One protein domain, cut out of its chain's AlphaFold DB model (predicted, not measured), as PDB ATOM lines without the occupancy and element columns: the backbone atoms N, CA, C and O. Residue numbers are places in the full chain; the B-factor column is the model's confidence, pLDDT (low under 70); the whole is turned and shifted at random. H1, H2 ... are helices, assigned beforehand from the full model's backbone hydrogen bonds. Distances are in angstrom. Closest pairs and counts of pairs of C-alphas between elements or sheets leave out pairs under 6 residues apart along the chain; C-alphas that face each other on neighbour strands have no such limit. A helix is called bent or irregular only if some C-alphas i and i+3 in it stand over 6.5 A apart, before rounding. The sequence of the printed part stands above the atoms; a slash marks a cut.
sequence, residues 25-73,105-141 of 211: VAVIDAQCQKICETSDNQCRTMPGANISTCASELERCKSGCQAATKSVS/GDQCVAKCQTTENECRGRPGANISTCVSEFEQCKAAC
ATOM      1  N   VAL A  25      -0.332 -12.715 -36.226       61.56
ATOM      2  CA  VAL A  25       0.225 -14.012 -36.666       61.56
ATOM      3  C   VAL A  25       1.493 -13.824 -37.501       61.56
ATOM      4  O   VAL A  25       2.456 -14.572 -37.333       61.56
ATOM      5  N   ALA A  26       1.535 -12.788 -38.341       62.75
ATOM      6  CA  ALA A  26       2.725 -12.455 -39.128       62.75
ATOM      7  C   ALA A  26       3.906 -12.004 -38.245       62.75
ATOM      8  O   ALA A  26       5.060 -12.324 -38.530       62.75
ATOM      9  N   VAL A  27       3.628 -11.299 -37.141       61.72
ATOM     10  CA  VAL A  27       4.663 -10.890 -36.179       61.72
ATOM     11  C   VAL A  27       5.207 -12.096 -35.408       61.72
ATOM     12  O   VAL A  27       6.413 -12.168 -35.181       61.72
ATOM     13  N   ILE A  28       4.367 -13.077 -35.058       70.38
ATOM     14  CA  ILE A  28       4.808 -14.302 -34.368       70.38
ATOM     15  C   ILE A  28       5.723 -15.149 -35.262       70.38
ATOM     16  O   ILE A  28       6.762 -15.610 -34.787       70.38
ATOM     17  N   ASP A  29       5.398 -15.309 -36.548       74.81
ATOM     18  CA  ASP A  29       6.243 -16.049 -37.496       74.81
ATOM     19  C   ASP A  29       7.620 -15.386 -37.668       74.81
ATOM     20  O   ASP A  29       8.654 -16.038 -37.521       74.81
ATOM     21  N   ALA A  30       7.645 -14.059 -37.836       78.88
ATOM     22  CA  ALA A  30       8.881 -13.293 -37.972       78.88
ATOM     23  C   ALA A  30       9.769 -13.347 -36.712       78.88
ATOM     24  O   ALA A  30      10.995 -13.437 -36.813       78.88
ATOM     25  N   GLN A  31       9.169 -13.303 -35.516       81.56
ATOM     26  CA  GLN A  31       9.906 -13.453 -34.255       81.56
ATOM     27  C   GLN A  31      10.426 -14.886 -34.073       81.56
ATOM     28  O   GLN A  31      11.566 -15.081 -33.654       81.56
ATOM     29  N   CYS A  32       9.630 -15.889 -34.438       83.00
ATOM     30  CA  CYS A  32      10.020 -17.293 -34.357       83.00
ATOM     31  C   CYS A  32      11.176 -17.614 -35.316       83.00
ATOM     32  O   CYS A  32      12.179 -18.202 -34.910       83.00
ATOM     33  N   GLN A  33      11.104 -17.122 -36.555       84.69
ATOM     34  CA  GLN A  33      12.174 -17.259 -37.539       84.69
ATOM     35  C   GLN A  33      13.484 -16.646 -37.032       84.69
ATOM     36  O   GLN A  33      14.528 -17.293 -37.099       84.69
ATOM     37  N   LYS A  34      13.428 -15.451 -36.430       85.44
ATOM     38  CA  LYS A  34      14.596 -14.783 -35.834       85.44
ATOM     39  C   LYS A  34      15.265 -15.590 -34.720       85.44
ATOM     40  O   LYS A  34      16.495 -15.606 -34.625       85.44
ATOM     41  N   ILE A  35      14.479 -16.264 -33.884       86.06
ATOM     42  CA  ILE A  35      14.995 -17.123 -32.811       86.06
ATOM     43  C   ILE A  35      15.681 -18.358 -33.410       86.06
ATOM     44  O   ILE A  35      16.806 -18.678 -33.023       86.06
ATOM     45  N   CYS A  36      15.057 -18.997 -34.402       90.00
ATOM     46  CA  CYS A  36      15.635 -20.146 -35.100       90.00
ATOM     47  C   CYS A  36      16.945 -19.790 -35.817       90.00
ATOM     48  O   CYS A  36      17.932 -20.512 -35.700       90.00
ATOM     49  N   GLU A  37      16.989 -18.648 -36.508       87.31
ATOM     50  CA  GLU A  37      18.199 -18.142 -37.169       87.31
ATOM     51  C   GLU A  37      19.312 -17.824 -36.168       87.31
ATOM     52  O   GLU A  37      20.481 -18.105 -36.422       87.31
ATOM     53  N   THR A  38      18.973 -17.253 -35.013       87.38
ATOM     54  CA  THR A  38      19.958 -16.980 -33.959       87.38
ATOM     55  C   THR A  38      20.545 -18.284 -33.417       87.38
ATOM     56  O   THR A  38      21.758 -18.377 -33.232       87.38
ATOM     57  N   SER A  39      19.709 -19.305 -33.216       77.69
ATOM     58  CA  SER A  39      20.142 -20.626 -32.755       77.69
ATOM     59  C   SER A  39      21.030 -21.341 -33.779       77.69
ATOM     60  O   SER A  39      22.042 -21.927 -33.399       77.69
ATOM     61  N   ASP A  40      20.700 -21.265 -35.073       86.00
ATOM     62  CA  ASP A  40      21.547 -21.807 -36.146       86.00
ATOM     63  C   ASP A  40      22.900 -21.098 -36.195       86.00
ATOM     64  O   ASP A  40      23.940 -21.752 -36.171       86.00
ATOM     65  N   ASN A  41      22.911 -19.763 -36.169       84.88
ATOM     66  CA  ASN A  41      24.156 -19.002 -36.178       84.88
ATOM     67  C   ASN A  41      25.038 -19.337 -34.970       84.88
ATOM     68  O   ASN A  41      26.232 -19.575 -35.142       84.88
ATOM     69  N   GLN A  42      24.465 -19.441 -33.766       83.56
ATOM     70  CA  GLN A  42      25.219 -19.867 -32.584       83.56
ATOM     71  C   GLN A  42      25.793 -21.277 -32.752       83.56
ATOM     72  O   GLN A  42      26.990 -21.473 -32.532       83.56
ATOM     73  N   CYS A  43      24.980 -22.226 -33.226       85.81
ATOM     74  CA  CYS A  43      25.415 -23.593 -33.513       85.81
ATOM     75  C   CYS A  43      26.590 -23.607 -34.498       85.81
ATOM     76  O   CYS A  43      27.591 -24.275 -34.269       85.81
ATOM     77  N   ARG A  44      26.530 -22.800 -35.558       87.38
ATOM     78  CA  ARG A  44      27.565 -22.745 -36.598       87.38
ATOM     79  C   ARG A  44      28.843 -22.030 -36.172       87.38
ATOM     80  O   ARG A  44      29.901 -22.325 -36.717       87.38
ATOM     81  N   THR A  45      28.762 -21.095 -35.227       85.44
ATOM     82  CA  THR A  45      29.941 -20.389 -34.692       85.44
ATOM     83  C   THR A  45      30.730 -21.210 -33.674       85.44
ATOM     84  O   THR A  45      31.851 -20.843 -33.325       85.44
ATOM     85  N   MET A  46      30.164 -22.319 -33.198       70.69
ATOM     86  CA  MET A  46      30.785 -23.147 -32.178       70.69
ATOM     87  C   MET A  46      31.822 -24.100 -32.809       70.69
ATOM     88  O   MET A  46      31.518 -24.806 -33.775       70.69
ATOM     89  N   PRO A  47      33.066 -24.140 -32.297       64.38
ATOM     90  CA  PRO A  47      34.099 -25.015 -32.840       64.38
ATOM     91  C   PRO A  47      33.730 -26.489 -32.621       64.38
ATOM     92  O   PRO A  47      33.357 -26.885 -31.520       64.38
ATOM     93  N   GLY A  48      33.829 -27.300 -33.678       72.00
ATOM     94  CA  GLY A  48      33.454 -28.720 -33.653       72.00
ATOM     95  C   GLY A  48      31.955 -28.996 -33.825       72.00
ATOM     96  O   GLY A  48      31.541 -30.151 -33.747       72.00
ATOM     97  N   ALA A  49      31.132 -27.972 -34.080       81.75
ATOM     98  CA  ALA A  49      29.713 -28.171 -34.339       81.75
ATOM     99  C   ALA A  49      29.459 -28.906 -35.661       81.75
ATOM    100  O   ALA A  49      30.034 -28.605 -36.711       81.75
ATOM    101  N   ASN A  50      28.532 -29.859 -35.619       80.62
ATOM    102  CA  ASN A  50      28.089 -30.572 -36.804       80.62
ATOM    103  C   ASN A  50      27.101 -29.692 -37.590       80.62
ATOM    104  O   ASN A  50      25.929 -29.577 -37.236       80.62
ATOM    105  N   ILE A  51      27.573 -29.074 -38.675       83.50
ATOM    106  CA  ILE A  51      26.771 -28.148 -39.496       83.50
ATOM    107  C   ILE A  51      25.514 -28.821 -40.075       83.50
ATOM    108  O   ILE A  51      24.479 -28.173 -40.208       83.50
ATOM    109  N   SER A  52      25.570 -30.122 -40.381       79.94
ATOM    110  CA  SER A  52      24.393 -30.888 -40.821       79.94
ATOM    111  C   SER A  52      23.335 -31.013 -39.721       79.94
ATOM    112  O   SER A  52      22.143 -30.931 -40.012       79.94
ATOM    113  N   THR A  53      23.748 -31.146 -38.461       82.88
ATOM    114  CA  THR A  53      22.842 -31.103 -37.309       82.88
ATOM    115  C   THR A  53      22.284 -29.698 -37.105       82.88
ATOM    116  O   THR A  53      21.075 -29.572 -36.971       82.88
ATOM    117  N   CYS A  54      23.108 -28.643 -37.180       87.31
ATOM    118  CA  CYS A  54      22.624 -27.257 -37.082       87.31
ATOM    119  C   CYS A  54      21.531 -26.963 -38.124       87.31
ATOM    120  O   CYS A  54      20.458 -26.469 -37.782       87.31
ATOM    121  N   ALA A  55      21.760 -27.369 -39.377       84.56
ATOM    122  CA  ALA A  55      20.781 -27.224 -40.449       84.56
ATOM    123  C   ALA A  55      19.513 -28.060 -40.200       84.56
ATOM    124  O   ALA A  55      18.408 -27.582 -40.429       84.56
ATOM    125  N   SER A  56      19.653 -29.289 -39.695       87.12
ATOM    126  CA  SER A  56      18.500 -30.140 -39.371       87.12
ATOM    127  C   SER A  56      17.638 -29.522 -38.266       87.12
ATOM    128  O   SER A  56      16.416 -29.482 -38.382       87.12
ATOM    129  N   GLU A  57      18.264 -28.984 -37.222       84.94
ATOM    130  CA  GLU A  57      17.574 -28.315 -36.118       84.94
ATOM    131  C   GLU A  57      16.938 -26.988 -36.550       84.94
ATOM    132  O   GLU A  57      15.825 -26.676 -36.130       84.94
ATOM    133  N   LEU A  58      17.575 -26.240 -37.456       87.69
ATOM    134  CA  LEU A  58      16.993 -25.039 -38.058       87.69
ATOM    135  C   LEU A  58      15.682 -25.354 -38.790       87.69
ATOM    136  O   LEU A  58      14.685 -24.652 -38.609       87.69
ATOM    137  N   GLU A  59      15.656 -26.417 -39.590       86.88
ATOM    138  CA  GLU A  59      14.467 -26.807 -40.353       86.88
ATOM    139  C   GLU A  59      13.355 -27.349 -39.442       86.88
ATOM    140  O   GLU A  59      12.175 -27.046 -39.644       86.88
ATOM    141  N   ARG A  60      13.713 -28.069 -38.370       85.94
ATOM    142  CA  ARG A  60      12.768 -28.465 -37.309       85.94
ATOM    143  C   ARG A  60      12.199 -27.251 -36.570       85.94
ATOM    144  O   ARG A  60      11.006 -27.210 -36.283       85.94
ATOM    145  N   CYS A  61      13.026 -26.242 -36.313       88.31
ATOM    146  CA  CYS A  61      12.610 -25.004 -35.666       88.31
ATOM    147  C   CYS A  61      11.639 -24.206 -36.553       88.31
ATOM    148  O   CYS A  61      10.540 -23.868 -36.117       88.31
ATOM    149  N   LYS A  62      11.971 -24.002 -37.836       86.81
ATOM    150  CA  LYS A  62      11.096 -23.303 -38.799       86.81
ATOM    151  C   LYS A  62       9.777 -24.034 -39.047       86.81
ATOM    152  O   LYS A  62       8.726 -23.404 -39.133       86.81
ATOM    153  N   SER A  63       9.805 -25.362 -39.152       84.12
ATOM    154  CA  SER A  63       8.578 -26.159 -39.298       84.12
ATOM    155  C   SER A  63       7.699 -26.099 -38.042       84.12
ATOM    156  O   SER A  63       6.475 -26.022 -38.160       84.12
ATOM    157  N   GLY A  64       8.309 -26.022 -36.854       82.56
ATOM    158  CA  GLY A  64       7.622 -25.727 -35.596       82.56
ATOM    159  C   GLY A  64       6.961 -24.343 -35.567       82.56
ATOM    160  O   GLY A  64       5.826 -24.230 -35.105       82.56
ATOM    161  N   CYS A  65       7.605 -23.311 -36.127       81.44
ATOM    162  CA  CYS A  65       7.025 -21.965 -36.243       81.44
ATOM    163  C   CYS A  65       5.726 -21.962 -37.061       81.44
ATOM    164  O   CYS A  65       4.719 -21.396 -36.634       81.44
ATOM    165  N   GLN A  66       5.701 -22.676 -38.190       70.50
ATOM    166  CA  GLN A  66       4.503 -22.773 -39.033       70.50
ATOM    167  C   GLN A  66       3.385 -23.630 -38.417       70.50
ATOM    168  O   GLN A  66       2.202 -23.443 -38.710       70.50
ATOM    169  N   ALA A  67       3.734 -24.583 -37.552       66.25
ATOM    170  CA  ALA A  67       2.752 -25.323 -36.766       66.25
ATOM    171  C   ALA A  67       2.162 -24.450 -35.644       66.25
ATOM    172  O   ALA A  67       0.956 -24.493 -35.396       66.25
ATOM    173  N   ALA A  68       2.982 -23.612 -35.005       59.38
ATOM    174  CA  ALA A  68       2.545 -22.675 -33.975       59.38
ATOM    175  C   ALA A  68       1.577 -21.609 -34.521       59.38
ATOM    176  O   ALA A  68       0.570 -21.325 -33.878       59.38
ATOM    177  N   THR A  69       1.789 -21.085 -35.733       57.16
ATOM    178  CA  THR A  69       0.864 -20.122 -36.364       57.16
ATOM    179  C   THR A  69      -0.506 -20.732 -36.687       57.16
ATOM    180  O   THR A  69      -1.522 -20.072 -36.483       57.16
ATOM    181  N   LYS A  70      -0.568 -22.019 -37.071       56.06
ATOM    182  CA  LYS A  70      -1.835 -22.781 -37.172       56.06
ATOM    183  C   LYS A  70      -2.516 -23.013 -35.822       56.06
ATOM    184  O   LYS A  70      -3.735 -23.141 -35.768       56.06
ATOM    185  N   SER A  71      -1.732 -23.081 -34.752       50.53
ATOM    186  CA  SER A  71      -2.213 -23.339 -33.390       50.53
ATOM    187  C   SER A  71      -2.748 -22.065 -32.717       50.53
ATOM    188  O   SER A  71      -3.658 -22.121 -31.890       50.53
ATOM    189  N   VAL A  72      -2.226 -20.898 -33.111       51.00
ATOM    190  CA  VAL A  72      -2.628 -19.572 -32.604       51.00
ATOM    191  C   VAL A  72      -4.006 -19.134 -33.115       51.00
ATOM    192  O   VAL A  72      -4.681 -18.374 -32.427       51.00
ATOM    193  N   SER A  73      -4.510 -19.689 -34.223       48.62
ATOM    194  CA  SER A  73      -5.918 -19.509 -34.622       48.62
ATOM    195  C   SER A  73      -6.924 -20.175 -33.664       48.62
ATOM    196  O   SER A  73      -8.128 -20.080 -33.895       48.62
ATOM    197  N   GLY A 105      29.006 -56.302 -37.092       63.41
ATOM    198  CA  GLY A 105      29.027 -55.253 -38.108       63.41
ATOM    199  C   GLY A 105      28.339 -53.948 -37.684       63.41
ATOM    200  O   GLY A 105      28.875 -52.886 -37.982       63.41
ATOM    201  N   ASP A 106      27.237 -53.977 -36.925       74.50
ATOM    202  CA  ASP A 106      26.527 -52.743 -36.526       74.50
ATOM    203  C   ASP A 106      27.362 -51.881 -35.566       74.50
ATOM    204  O   ASP A 106      27.493 -50.665 -35.729       74.50
ATOM    205  N   GLN A 107      28.020 -52.533 -34.605       80.00
ATOM    206  CA  GLN A 107      28.941 -51.879 -33.672       80.00
ATOM    207  C   GLN A 107      30.209 -51.374 -34.372       80.00
ATOM    208  O   GLN A 107      30.791 -50.376 -33.947       80.00
ATOM    209  N   CYS A 108      30.633 -52.038 -35.448       85.50
ATOM    210  CA  CYS A 108      31.770 -51.605 -36.248       85.50
ATOM    211  C   CYS A 108      31.444 -50.332 -37.041       85.50
ATOM    212  O   CYS A 108      32.176 -49.347 -36.952       85.50
ATOM    213  N   VAL A 109      30.301 -50.295 -37.732       85.31
ATOM    214  CA  VAL A 109      29.885 -49.117 -38.508       85.31
ATOM    215  C   VAL A 109      29.667 -47.902 -37.596       85.31
ATOM    216  O   VAL A 109      30.071 -46.791 -37.945       85.31
ATOM    217  N   ALA A 110      29.131 -48.108 -36.388       85.12
ATOM    218  CA  ALA A 110      28.994 -47.049 -35.385       85.12
ATOM    219  C   ALA A 110      30.350 -46.440 -34.966       85.12
ATOM    220  O   ALA A 110      30.468 -45.225 -34.767       85.12
ATOM    221  N   LYS A 111      31.399 -47.267 -34.862       82.00
ATOM    222  CA  LYS A 111      32.762 -46.801 -34.567       82.00
ATOM    223  C   LYS A 111      33.353 -45.999 -35.721       82.00
ATOM    224  O   LYS A 111      33.869 -44.914 -35.472       82.00
ATOM    225  N   CYS A 112      33.179 -46.457 -36.959       90.38
ATOM    226  CA  CYS A 112      33.597 -45.713 -38.150       90.38
ATOM    227  C   CYS A 112      32.958 -44.326 -38.210       90.38
ATOM    228  O   CYS A 112      33.626 -43.328 -38.476       90.38
ATOM    229  N   GLN A 113      31.667 -44.254 -37.896       84.38
ATOM    230  CA  GLN A 113      30.926 -43.002 -37.915       84.38
ATOM    231  C   GLN A 113      31.395 -42.032 -36.826       84.38
ATOM    232  O   GLN A 113      31.430 -40.824 -37.044       84.38
ATOM    233  N   THR A 114      31.802 -42.534 -35.660       86.06
ATOM    234  CA  THR A 114      32.402 -41.686 -34.620       86.06
ATOM    235  C   THR A 114      33.717 -41.077 -35.110       86.06
ATOM    236  O   THR A 114      33.886 -39.863 -35.033       86.06
ATOM    237  N   THR A 115      34.597 -41.887 -35.702       82.19
ATOM    238  CA  THR A 115      35.897 -41.430 -36.219       82.19
ATOM    239  C   THR A 115      35.760 -40.426 -37.365       82.19
ATOM    240  O   THR A 115      36.498 -39.440 -37.415       82.19
ATOM    241  N   GLU A 116      34.786 -40.609 -38.257       87.94
ATOM    242  CA  GLU A 116      34.488 -39.632 -39.310       87.94
ATOM    243  C   GLU A 116      34.088 -38.274 -38.714       87.94
ATOM    244  O   GLU A 116      34.604 -37.229 -39.118       87.94
ATOM    245  N   ASN A 117      33.201 -38.279 -37.717       83.88
ATOM    246  CA  ASN A 117      32.753 -37.057 -37.054       83.88
ATOM    247  C   ASN A 117      33.898 -36.352 -36.307       83.88
ATOM    248  O   ASN A 117      34.012 -35.128 -36.386       83.88
ATOM    249  N   GLU A 118      34.787 -37.104 -35.655       85.75
ATOM    250  CA  GLU A 118      35.997 -36.560 -35.025       85.75
ATOM    251  C   GLU A 118      36.955 -35.942 -36.053       85.75
ATOM    252  O   GLU A 118      37.495 -34.857 -35.827       85.75
ATOM    253  N   CYS A 119      37.142 -36.595 -37.204       85.88
ATOM    254  CA  CYS A 119      37.989 -36.095 -38.284       85.88
ATOM    255  C   CYS A 119      37.442 -34.784 -38.865       85.88
ATOM    256  O   CYS A 119      38.187 -33.822 -39.045       85.88
ATOM    257  N   ARG A 120      36.126 -34.700 -39.078       86.44
ATOM    258  CA  ARG A 120      35.461 -33.489 -39.583       86.44
ATOM    259  C   ARG A 120      35.462 -32.332 -38.579       86.44
ATOM    260  O   ARG A 120      35.409 -31.180 -38.997       86.44
ATOM    261  N   GLY A 121      35.532 -32.622 -37.278       83.25
ATOM    262  CA  GLY A 121      35.599 -31.613 -36.216       83.25
ATOM    263  C   GLY A 121      36.973 -30.949 -36.053       83.25
ATOM    264  O   GLY A 121      37.080 -29.936 -35.360       83.25
ATOM    265  N   ARG A 122      38.028 -31.489 -36.680       79.38
ATOM    266  CA  ARG A 122      39.397 -30.967 -36.571       79.38
ATOM    267  C   ARG A 122      39.641 -29.790 -37.533       79.38
ATOM    268  O   ARG A 122      39.440 -29.936 -38.741       79.38
ATOM    269  N   PRO A 123      40.143 -28.639 -37.052       65.81
ATOM    270  CA  PRO A 123      40.489 -27.519 -37.923       65.81
ATOM    271  C   PRO A 123      41.673 -27.884 -38.830       65.81
ATOM    272  O   PRO A 123      42.687 -28.400 -38.364       65.81
ATOM    273  N   GLY A 124      41.537 -27.623 -40.133       76.12
ATOM    274  CA  GLY A 124      42.547 -27.974 -41.138       76.12
ATOM    275  C   GLY A 124      42.547 -29.445 -41.566       76.12
ATOM    276  O   GLY A 124      43.390 -29.833 -42.373       76.12
ATOM    277  N   ALA A 125      41.616 -30.268 -41.068       84.75
ATOM    278  CA  ALA A 125      41.463 -31.634 -41.549       84.75
ATOM    279  C   ALA A 125      40.939 -31.659 -42.987       84.75
ATOM    280  O   ALA A 125      40.039 -30.907 -43.372       84.75
ATOM    281  N   ASN A 126      41.496 -32.562 -43.790       85.50
ATOM    282  CA  ASN A 126      41.031 -32.768 -45.146       85.50
ATOM    283  C   ASN A 126      39.766 -33.640 -45.124       85.50
ATOM    284  O   ASN A 126      39.829 -34.850 -44.920       85.50
ATOM    285  N   ILE A 127      38.611 -33.019 -45.362       83.94
ATOM    286  CA  ILE A 127      37.306 -33.693 -45.326       83.94
ATOM    287  C   ILE A 127      37.218 -34.826 -46.357       83.94
ATOM    288  O   ILE A 127      36.586 -35.844 -46.086       83.94
ATOM    289  N   SER A 128      37.894 -34.700 -47.504       82.62
ATOM    290  CA  SER A 128      37.942 -35.784 -48.495       82.62
ATOM    291  C   SER A 128      38.683 -37.015 -47.965       82.62
ATOM    292  O   SER A 128      38.283 -38.142 -48.248       82.62
ATOM    293  N   THR A 129      39.695 -36.814 -47.118       85.75
ATOM    294  CA  THR A 129      40.388 -37.893 -46.406       85.75
ATOM    295  C   THR A 129      39.490 -38.502 -45.331       85.75
ATOM    296  O   THR A 129      39.385 -39.719 -45.277       85.75
ATOM    297  N   CYS A 130      38.765 -37.688 -44.554       86.69
ATOM    298  CA  CYS A 130      37.827 -38.183 -43.536       86.69
ATOM    299  C   CYS A 130      36.755 -39.117 -44.124       86.69
ATOM    300  O   CYS A 130      36.488 -40.180 -43.571       86.69
ATOM    301  N   VAL A 131      36.170 -38.734 -45.265       88.06
ATOM    302  CA  VAL A 131      35.151 -39.540 -45.957       88.06
ATOM    303  C   VAL A 131      35.772 -40.796 -46.575       88.06
ATOM    304  O   VAL A 131      35.191 -41.876 -46.504       88.06
ATOM    305  N   SER A 132      36.980 -40.685 -47.136       88.19
ATOM    306  CA  SER A 132      37.690 -41.846 -47.687       88.19
ATOM    307  C   SER A 132      37.983 -42.887 -46.602       88.19
ATOM    308  O   SER A 132      37.798 -44.081 -46.823       88.19
ATOM    309  N   GLU A 133      38.431 -42.454 -45.424       87.31
ATOM    310  CA  GLU A 133      38.722 -43.317 -44.270       87.31
ATOM    311  C   GLU A 133      37.448 -43.952 -43.695       87.31
ATOM    312  O   GLU A 133      37.458 -45.114 -43.292       87.31
ATOM    313  N   PHE A 134      36.325 -43.228 -43.709       89.19
ATOM    314  CA  PHE A 134      35.028 -43.753 -43.283       89.19
ATOM    315  C   PHE A 134      34.547 -44.908 -44.169       89.19
ATOM    316  O   PHE A 134      34.155 -45.955 -43.651       89.19
ATOM    317  N   GLU A 135      34.628 -44.760 -45.493       87.62
ATOM    318  CA  GLU A 135      34.239 -45.816 -46.435       87.62
ATOM    319  C   GLU A 135      35.154 -47.044 -46.322       87.62
ATOM    320  O   GLU A 135      34.675 -48.180 -46.352       87.62
ATOM    321  N   GLN A 136      36.455 -46.836 -46.092       88.50
ATOM    322  CA  GLN A 136      37.404 -47.918 -45.802       88.50
ATOM    323  C   GLN A 136      37.067 -48.634 -44.484       88.50
ATOM    324  O   GLN A 136      37.059 -49.864 -44.429       88.50
ATOM    325  N   CYS A 137      36.727 -47.880 -43.438       89.31
ATOM    326  CA  CYS A 137      36.331 -48.428 -42.145       89.31
ATOM    327  C   CYS A 137      35.028 -49.236 -42.251       89.31
ATOM    328  O   CYS A 137      34.944 -50.359 -41.760       89.31
ATOM    329  N   LYS A 138      34.031 -48.719 -42.973       86.62
ATOM    330  CA  LYS A 138      32.759 -49.405 -43.218       86.62
ATOM    331  C   LYS A 138      32.938 -50.666 -44.067       86.62
ATOM    332  O   LYS A 138      32.292 -51.675 -43.792       86.62
ATOM    333  N   ALA A 139      33.834 -50.644 -45.055       84.31
ATOM    334  CA  ALA A 139      34.186 -51.823 -45.845       84.31
ATOM    335  C   ALA A 139      34.848 -52.921 -44.990       84.31
ATOM    336  O   ALA A 139      34.606 -54.108 -45.216       84.31
ATOM    337  N   ALA A 140      35.617 -52.536 -43.966       83.19
ATOM    338  CA  ALA A 140      36.243 -53.460 -43.020       83.19
ATOM    339  C   ALA A 140      35.260 -54.088 -42.007       83.19
ATOM    340  O   ALA A 140      35.611 -55.067 -41.347       83.19
ATOM    341  N   CYS A 141      34.026 -53.578 -41.904       83.50
ATOM    342  CA  CYS A 141      33.007 -54.058 -40.962       83.50
ATOM    343  C   CYS A 141      32.278 -55.348 -41.376       83.50
ATOM    344  O   CYS A 141      31.389 -55.807 -40.654       83.50
TER     345      CYS A 141
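This is residues 25 to 73 and 105 to 141 of the 211 residues of an uncharacterized protein of Purpureocillium lilacinum (UniProt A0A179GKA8). Two separate helical hairpins make this model: a longer one of H1 and H2, and a shorter one of H3 and H4, set crosswise to the first so that the two together form an L. The turns of both hairpins, residues 46 to 50 and residues 121 to 126, lie toward the corner of the L, while the helices of one hairpin stay apart from those of the other. The printed part has 86 residues with four named helices, H1, H2, H3 and H4 in that order along the chain, and no named strand; the class is all helix. The whole is only just extended, close to loose, with a radius of gyration of the C-alphas of 18.1 A, and its outline is flat, with spans of 55 by 29 by 16 A.

Start at the first printed residue with H1, residues 25 to 45, and go on through a tight link of 5 residues to H2, residues 51 to 72. These two helices touch, with 24 pairs of C-alphas within 8 A; look at Asp 40 and Cys 54, whose C-alphas are the closest of the two helices at 5.6 A. They run opposite ways at a shallow tilt of 14 degrees, a helical hairpin, with their centres 9.2 A apart. Past the cut you reach H3, residues 105 to 120, and after a short link of 6 residues H4, residues 127 to 140. Here too the helices touch, with 16 pairs of C-alphas within 8 A, and the closest C-alphas are those of Val 109 and Lys 138, 5.5 A apart. H3 and H4 run opposite ways at a shallow tilt of 12 degrees, the second helical hairpin, with their centres 9.3 A apart. Between the hairpins, H1 is apart from H3 and from H4, and H2 is likewise apart from both. In the backbone atoms, each O i to N i+4 pair of H1, H3 and H4 is within hydrogen-bond range; in H2 it is 17 of 18.

Find C-alpha 25 at (0.225, -14.012, -36.666), where H1 begins; from there x climbs to C-alpha 45 at (29.941, -20.389, -34.692), 30.5 A away. H2, the longest helix with 22 residues, takes x back down from C-alpha 51 at (26.771, -28.148, -39.496) to C-alpha 72 and measures 31.4 A from first to last C-alpha. After the cut the main change is in y: H3 runs from Gly 105 to Arg 120 over 22.7 A, and its y rises from -55.253 to -33.489. H4 then goes back over 19.9 A, from Ile 127 to C-alpha 140 at (36.243, -53.460, -43.020). None of the four helices is bent or irregular.

The C-alphas of Ser 73 and Ala 140 are the two farthest apart, at 54.8 A, and the first and last printed C-alphas, those of Val 25 and Cys 141, are 51.9 A apart. Residues 74 to 104 are cut out and not printed, and you will find C-alphas 73 and 105 standing 50.1 A apart across this cut, which lies in the link from H2 to H3. Of the links that are printed whole, none is long. Look in the B-factor column for the model's confidence: the mean pLDDT of the printed part is 80.1, and 13 residues are under 70, namely residues 25 to 27, 47, 67 to 73, 105 and 123.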